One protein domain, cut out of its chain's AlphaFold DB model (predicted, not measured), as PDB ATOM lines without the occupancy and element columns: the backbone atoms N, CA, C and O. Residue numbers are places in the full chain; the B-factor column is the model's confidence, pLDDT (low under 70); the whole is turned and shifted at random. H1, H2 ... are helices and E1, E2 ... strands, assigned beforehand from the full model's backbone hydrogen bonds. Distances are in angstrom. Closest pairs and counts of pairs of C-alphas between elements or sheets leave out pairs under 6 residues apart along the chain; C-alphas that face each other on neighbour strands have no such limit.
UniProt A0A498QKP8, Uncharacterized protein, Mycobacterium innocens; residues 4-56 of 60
ATOM      1  N   THR A   4      19.441 -11.388  13.395       86.38
ATOM      2  CA  THR A   4      19.534 -12.411  14.442       86.38
ATOM      3  C   THR A   4      18.900 -11.896  15.729       86.38
ATOM      4  O   THR A   4      17.977 -12.526  16.247       86.38
ATOM      5  N   GLU A   5      19.310 -10.705  16.173       89.00
ATOM      6  CA  GLU A   5      18.773 -10.018  17.354       89.00
ATOM      7  C   GLU A   5      17.252  -9.806  17.222       89.00
ATOM      8  O   GLU A   5      16.496 -10.014  18.170       89.00
ATOM      9  N   PHE A   6      16.766  -9.491  16.017       86.00
ATOM     10  CA  PHE A   6      15.331  -9.401  15.748       86.00
ATOM     11  C   PHE A   6      14.609 -10.743  15.953       86.00
ATOM     12  O   PHE A   6      13.580 -10.792  16.628       86.00
ATOM     13  N   THR A   7      15.133 -11.845  15.404       86.06
ATOM     14  CA  THR A   7      14.486 -13.165  15.538       86.06
ATOM     15  C   THR A   7      14.473 -13.706  16.964       86.06
ATOM     16  O   THR A   7      13.563 -14.454  17.322       86.06
ATOM     17  N   GLU A   8      15.441 -13.321  17.795       88.06
ATOM     18  CA  GLU A   8      15.450 -13.671  19.218       88.06
ATOM     19  C   GLU A   8      14.331 -12.952  19.984       88.06
ATOM     20  O   GLU A   8      13.670 -13.557  20.829       88.06
ATOM     21  N   HIS A   9      14.073 -11.681  19.661       86.12
ATOM     22  CA  HIS A   9      13.057 -10.873  20.337       86.12
ATOM     23  C   HIS A   9      11.628 -11.110  19.835       86.12
ATOM     24  O   HIS A   9      10.689 -11.119  20.633       86.12
ATOM     25  N   PHE A  10      11.455 -11.291  18.527       83.00
ATOM     26  CA  PHE A  10      10.145 -11.351  17.866       83.00
ATOM     27  C   PHE A  10       9.813 -12.744  17.314       83.00
ATOM     28  O   PHE A  10       8.776 -12.952  16.691       83.00
ATOM     29  N   GLY A  11      10.673 -13.732  17.557       84.69
ATOM     30  CA  GLY A  11      10.494 -15.084  17.054       84.69
ATOM     31  C   GLY A  11      10.879 -15.240  15.577       84.69
ATOM     32  O   GLY A  11      11.384 -14.320  14.930       84.69
ATOM     33  N   PRO A  12      10.683 -16.446  15.019       84.69
ATOM     34  CA  PRO A  12      11.153 -16.764  13.682       84.69
ATOM     35  C   PRO A  12      10.391 -15.957  12.633       84.69
ATOM     36  O   PRO A  12       9.168 -16.065  12.518       84.69
ATOM     37  N   MET A  13      11.136 -15.214  11.817       88.56
ATOM     38  CA  MET A  13      10.577 -14.572  10.636       88.56
ATOM     39  C   MET A  13      10.251 -15.615   9.575       88.56
ATOM     40  O   MET A  13      11.032 -16.530   9.292       88.56
ATOM     41  N   ARG A  14       9.094 -15.451   8.950       89.75
ATOM     42  CA  ARG A  14       8.665 -16.236   7.798       89.75
ATOM     43  C   ARG A  14       8.590 -15.323   6.595       89.75
ATOM     44  O   ARG A  14       8.271 -14.146   6.714       89.75
ATOM     45  N   ARG A  15       8.899 -15.873   5.426       89.00
ATOM     46  CA  ARG A  15       8.731 -15.137   4.178       89.00
ATOM     47  C   ARG A  15       7.230 -14.903   3.978       89.00
ATOM     48  O   ARG A  15       6.480 -15.872   3.883       89.00
ATOM     49  N   GLY A  16       6.830 -13.639   3.997       89.06
ATOM     50  CA  GLY A  16       5.459 -13.192   3.803       89.06
ATOM     51  C   GLY A  16       5.178 -12.937   2.328       89.06
ATOM     52  O   GLY A  16       5.629 -13.664   1.436       89.06
ATOM     53  N   ARG A  17       4.429 -11.872   2.058       91.75
ATOM     54  CA  ARG A  17       4.055 -11.465   0.706       91.75
ATOM     55  C   ARG A  17       5.268 -11.010  -0.117       91.75
ATOM     56  O   ARG A  17       6.047 -10.163   0.303       91.75
ATOM     57  N   GLN A  18       5.384 -11.533  -1.337       94.31
ATOM     58  CA  GLN A  18       6.381 -11.092  -2.316       94.31
ATOM     59  C   GLN A  18       5.701 -10.690  -3.614       94.31
ATOM     60  O   GLN A  18       4.855 -11.439  -4.114       94.31
ATOM     61  N   TRP A  19       6.049  -9.523  -4.154       94.69
ATOM     62  CA  TRP A  19       5.485  -9.032  -5.413       94.69
ATOM     63  C   TRP A  19       6.518  -9.024  -6.542       94.69
ATOM     64  O   TRP A  19       7.710  -8.823  -6.295       94.69
ATOM     65  N   PRO A  20       6.080  -9.229  -7.799       92.75
ATOM     66  CA  PRO A  20       6.966  -9.188  -8.954       92.75
ATOM     67  C   PRO A  20       7.688  -7.846  -9.122       92.75
ATOM     68  O   PRO A  20       7.196  -6.791  -8.723       92.75
ATOM     69  N   LEU A  21       8.823  -7.874  -9.825       87.38
ATOM     70  CA  LEU A  21       9.607  -6.677 -10.160       87.38
ATOM     71  C   LEU A  21       8.797  -5.615 -10.919       87.38
ATOM     72  O   LEU A  21       9.037  -4.428 -10.748       87.38
ATOM     73  N   PHE A  22       7.849  -6.046 -11.749       86.75
ATOM     74  CA  PHE A  22       7.009  -5.165 -12.563       86.75
ATOM     75  C   PHE A  22       5.593  -5.016 -11.996       86.75
ATOM     76  O   PHE A  22       4.664  -4.715 -12.746       86.75
ATOM     77  N   ASP A  23       5.409  -5.263 -10.695       92.69
ATOM     78  CA  ASP A  23       4.140  -4.944 -10.051       92.69
ATOM     79  C   ASP A  23       3.823  -3.448 -10.194       92.69
ATOM     80  O   ASP A  23       4.702  -2.586 -10.125       92.69
ATOM     81  N   LYS A  24       2.547  -3.140 -10.429       87.75
ATOM     82  CA  LYS A  24       2.084  -1.783 -10.731       87.75
ATOM     83  C   LYS A  24       2.158  -0.843  -9.523       87.75
ATOM     84  O   LYS A  24       2.251   0.368  -9.716       87.75
ATOM     85  N   PHE A  25       2.056  -1.377  -8.307       86.62
ATOM     86  CA  PHE A  25       1.889  -0.593  -7.086       86.62
ATOM     87  C   PHE A  25       3.092  -0.707  -6.150       86.62
ATOM     88  O   PHE A  25       3.588   0.323  -5.698       86.62
ATOM     89  N   LEU A  26       3.586  -1.919  -5.878       88.94
ATOM     90  CA  LEU A  26       4.805  -2.133  -5.083       88.94
ATOM     91  C   LEU A  26       5.769  -3.064  -5.837       88.94
ATOM     92  O   LEU A  26       5.887  -4.248  -5.505       88.94
ATOM     93  N   PRO A  27       6.447  -2.550  -6.880       90.19
ATOM     94  CA  PRO A  27       7.405  -3.336  -7.642       90.19
ATOM     95  C   PRO A  27       8.535  -3.859  -6.753       90.19
ATOM     96  O   PRO A  27       9.165  -3.098  -6.013       90.19
ATOM     97  N   ALA A  28       8.783  -5.167  -6.843       93.88
ATOM     98  CA  ALA A  28       9.738  -5.890  -6.007       93.88
ATOM     99  C   ALA A  28       9.516  -5.654  -4.497       93.88
ATOM    100  O   ALA A  28      10.442  -5.316  -3.764       93.88
ATOM    101  N   TYR A  29       8.277  -5.792  -4.026       95.44
ATOM    102  CA  TYR A  29       7.982  -5.818  -2.593       95.44
ATOM    103  C   TYR A  29       8.391  -7.153  -1.969       95.44
ATOM    104  O   TYR A  29       8.062  -8.214  -2.505       95.44
ATOM    105  N   GLU A  30       9.049  -7.095  -0.814       94.94
ATOM    106  CA  GLU A  30       9.382  -8.258   0.005       94.94
ATOM    107  C   GLU A  30       8.962  -8.030   1.452       94.94
ATOM    108  O   GLU A  30       9.413  -7.084   2.092       94.94
ATOM    109  N   GLU A  31       8.126  -8.921   1.977       94.44
ATOM    110  CA  GLU A  31       7.643  -8.886   3.354       94.44
ATOM    111  C   GLU A  31       8.104 -10.096   4.154       94.44
ATOM    112  O   GLU A  31       8.198 -11.217   3.643       94.44
ATOM    113  N   TYR A  32       8.340  -9.856   5.438       91.62
ATOM    114  CA  TYR A  32       8.595 -10.868   6.444       91.62
ATOM    115  C   TYR A  32       7.542 -10.774   7.537       91.62
ATOM    116  O   TYR A  32       7.306  -9.706   8.098       91.62
ATOM    117  N   GLU A  33       6.925 -11.909   7.840       94.31
ATOM    118  CA  GLU A  33       5.925 -12.039   8.891       94.31
ATOM    119  C   GLU A  33       6.564 -12.592  10.166       94.31
ATOM    120  O   GLU A  33       7.416 -13.483  10.108       94.31
ATOM    121  N   PHE A  34       6.138 -12.089  11.321       91.62
ATOM    122  CA  PHE A  34       6.612 -12.533  12.629       91.62
ATOM    123  C   PHE A  34       5.515 -12.382  13.698       91.62
ATOM    124  O   PHE A  34       4.685 -11.471  13.618       91.62
ATOM    125  N   PRO A  35       5.480 -13.273  14.705       91.50
ATOM    126  CA  PRO A  35       4.542 -13.156  15.811       91.50
ATOM    127  C   PRO A  35       4.990 -12.081  16.808       91.50
ATOM    128  O   PRO A  35       6.138 -12.048  17.236       91.50
ATOM    129  N   TRP A  36       4.074 -11.238  17.271       88.38
ATOM    130  CA  TRP A  36       4.350 -10.316  18.371       88.38
ATOM    131  C   TRP A  36       3.091 -10.083  19.203       88.38
ATOM    132  O   TRP A  36       2.008  -9.893  18.664       88.38
ATOM    133  N   ALA A  37       3.213 -10.155  20.530       89.19
ATOM    134  CA  ALA A  37       2.104  -9.956  21.472       89.19
ATOM    135  C   ALA A  37       0.832 -10.802  21.201       89.19
ATOM    136  O   ALA A  37      -0.267 -10.398  21.564       89.19
ATOM    137  N   GLY A  38       0.981 -11.989  20.599       87.56
ATOM    138  CA  GLY A  38      -0.136 -12.883  20.257       87.56
ATOM    139  C   GLY A  38      -0.748 -12.651  18.873       87.56
ATOM    140  O   GLY A  38      -1.564 -13.459  18.441       87.56
ATOM    141  N   GLU A  39      -0.306 -11.619  18.154       91.31
ATOM    142  CA  GLU A  39      -0.769 -11.268  16.812       91.31
ATOM    143  C   GLU A  39       0.330 -11.499  15.761       91.31
ATOM    144  O   GLU A  39       1.511 -11.654  16.087       91.31
ATOM    145  N   SER A  40      -0.052 -11.529  14.482       90.69
ATOM    146  CA  SER A  40       0.885 -11.651  13.358       90.69
ATOM    147  C   SER A  40       1.158 -10.282  12.745       90.69
ATOM    148  O   SER A  40       0.237  -9.620  12.268       90.69
ATOM    149  N   TYR A  41       2.425  -9.881  12.721       91.44
ATOM    150  CA  TYR A  41       2.878  -8.624  12.134       91.44
ATOM    151  C   TYR A  41       3.712  -8.878  10.883       91.44
ATOM    152  O   TYR A  41       4.297  -9.947  10.724       91.44
ATOM    153  N   GLY A  42       3.762  -7.880  10.001       91.38
ATOM    154  CA  GLY A  42       4.569  -7.891   8.787       91.38
ATOM    155  C   GLY A  42       5.497  -6.683   8.739       91.38
ATOM    156  O   GLY A  42       5.072  -5.557   9.001       91.38
ATOM    157  N   ALA A  43       6.759  -6.914   8.391       89.81
ATOM    158  CA  ALA A  43       7.711  -5.875   8.023       89.81
ATOM    159  C   ALA A  43       8.102  -6.072   6.558       89.81
ATOM    160  O   ALA A  43       8.629  -7.122   6.187       89.81
ATOM    161  N   GLY A  44       7.826  -5.067   5.729       91.38
ATOM    162  CA  GLY A  44       8.055  -5.134   4.293       91.38
ATOM    163  C   GLY A  44       8.958  -4.035   3.766       91.38
ATOM    164  O   GLY A  44       8.966  -2.911   4.270       91.38
ATOM    165  N   PHE A  45       9.702  -4.368   2.718       91.50
ATOM    166  CA  PHE A  45      10.576  -3.458   2.003       91.50
ATOM    167  C   PHE A  45      10.180  -3.391   0.529       91.50
ATOM    168  O   PHE A  45       9.962  -4.410  -0.125       91.50
ATOM    169  N   SER A  46      10.079  -2.173  -0.006       92.44
ATOM    170  CA  SER A  46       9.772  -1.938  -1.419       92.44
ATOM    171  C   SER A  46      11.055  -1.608  -2.172       92.44
ATOM    172  O   SER A  46      11.491  -0.452  -2.205       92.44
ATOM    173  N   TRP A  47      11.667  -2.624  -2.786       92.69
ATOM    174  CA  TRP A  47      12.907  -2.456  -3.543       92.69
ATOM    175  C   TRP A  47      12.723  -1.509  -4.731       92.69
ATOM    176  O   TRP A  47      13.588  -0.675  -4.992       92.69
ATOM    177  N   GLY A  48      11.585  -1.583  -5.429       90.75
ATOM    178  CA  GLY A  48      11.278  -0.693  -6.548       90.75
ATOM    179  C   GLY A  48      11.205   0.775  -6.130       90.75
ATOM    180  O   GLY A  48      11.807   1.626  -6.787       90.75
ATOM    181  N   LEU A  49      10.533   1.075  -5.012       89.25
ATOM    182  CA  LEU A  49      10.456   2.441  -4.484       89.25
ATOM    183  C   LEU A  49      11.825   2.938  -4.009       89.25
ATOM    184  O   LEU A  49      12.189   4.085  -4.279       89.25
ATOM    185  N   PHE A  50      12.588   2.075  -3.337       91.06
ATOM    186  CA  PHE A  50      13.940   2.394  -2.896       91.06
ATOM    187  C   PHE A  50      14.844   2.737  -4.084       91.06
ATOM    188  O   PHE A  50      15.398   3.830  -4.121       91.06
ATOM    189  N   MET A  51      14.928   1.866  -5.096       90.81
ATOM    190  CA  MET A  51      15.740   2.102  -6.296       90.81
ATOM    191  C   MET A  51      15.288   3.341  -7.071       90.81
ATOM    192  O   MET A  51      16.119   4.068  -7.608       90.81
ATOM    193  N   PHE A  52      13.979   3.593  -7.147       88.56
ATOM    194  CA  PHE A  52      13.454   4.804  -7.771       88.56
ATOM    195  C   PHE A  52      13.915   6.064  -7.029       88.56
ATOM    196  O   PHE A  52      14.406   6.998  -7.659       88.56
ATOM    197  N   SER A  53      13.806   6.063  -5.699       90.00
ATOM    198  CA  SER A  53      14.214   7.188  -4.850       90.00
ATOM    199  C   SER A  53      15.729   7.391  -4.871       90.00
ATOM    200  O   SER A  53      16.194   8.526  -4.927       90.00
ATOM    201  N   ALA A  54      16.491   6.296  -4.918       90.38
ATOM    202  CA  ALA A  54      17.947   6.304  -4.931       90.38
ATOM    203  C   ALA A  54      18.541   7.062  -6.121       90.38
ATOM    204  O   ALA A  54      19.590   7.680  -5.992       90.38
ATOM    205  N   LYS A  55      17.840   7.097  -7.262       90.56
ATOM    206  CA  LYS A  55      18.240   7.907  -8.429       90.56
ATOM    207  C   LYS A  55      18.316   9.407  -8.141       90.56
ATOM    208  O   LYS A  55      18.892  10.140  -8.931       90.56
ATOM    209  N   SER A  56      17.665   9.865  -7.072       88.31
ATOM    210  CA  SER A  56      17.665  11.269  -6.655       88.31
ATOM    211  C   SER A  56      18.693  11.559  -5.561       88.31
ATOM    212  O   SER A  56      18.755  12.696  -5.092       88.31
TER     213      SER A  56
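This is residues 4 to 56 of the 60 residues of an uncharacterized protein of Mycobacterium innocens (UniProt A0A498QKP8). Picture a narrow, elongated ribbon of three strands, in which the long hairpin of E2 and E3 makes most of the length, the shorter E1 lies along the edge beside E2, and one short helix sits near each end, H1 near the E2 to E3 turn and H2 where E3 ends. The loop of residues 19 to 28, between E1 and E2, folds back at the H2 end. The printed part has 53 residues, with two named helices and three named strands in the order H1 E1 E2 E3 H2; the sheet runs E1 - E2 - E3, antiparallel throughout, and the class is mixed, helices and strands. The whole is loose, with a radius of gyration of the C-alphas of 13.3 A and spans of 37 by 20 by 14 A.

Find C-alpha 4 at (19.534, -12.411, 14.442); there H1 begins, and it covers residues 4 to 10, 10.0 A from first to last C-alpha. Next look at E1, residues 14 to 18, 11.6 A long. E2, residues 29 to 36, starts at C-alpha 29, at (7.982, -5.818, -2.593), and is 21.7 A long. E3 comes back over residues 39 to 46, 23.0 A. Then read H2, residues 47 to 54, 10.2 A, which ends at C-alpha 54, at (17.947, 6.304, -4.931).

Start at H1, which is on the sheet but only grazes it, with its residues 6 to 10; its closest C-alphas to E2 are those of Phe 10 and Trp 36, 5.9 A apart. E1, E2 and E3 form a meander, each strand the antiparallel neighbour of the one before. In the hairpin of E1 and E2 the directions stand at 146 degrees; look for N 14 and O 33, 2.8 A apart and within hydrogen-bond range, and N 31 and O 17, 2.9 A. In the hairpin of E2 and E3 the angle is 157 degrees, with N 30 and O 45 at 2.9 A and N 36 and O 39 at 2.9 A. E1 and E3 are the edge strands, and E2 is the inner one. H2 is only just on the sheet, with 5 pairs of C-alphas within 10 A, and only grazes it, with its residues 47 to 52; its closest C-alphas to E2 are those of Trp 47 and Tyr 29, 6.0 A apart. H1 and H2 are apart. In both helices every O i to N i+4 pair is within hydrogen-bond range.

The two C-alphas farthest apart are those of Gly 38 and Ser 56, 40.3 A. The printed part has no cut and no long link; the link from E1 to E2, 10 residues, is short, and the other three are tight. The mean pLDDT of the printed part is 90.0, and no printed residue is under 70.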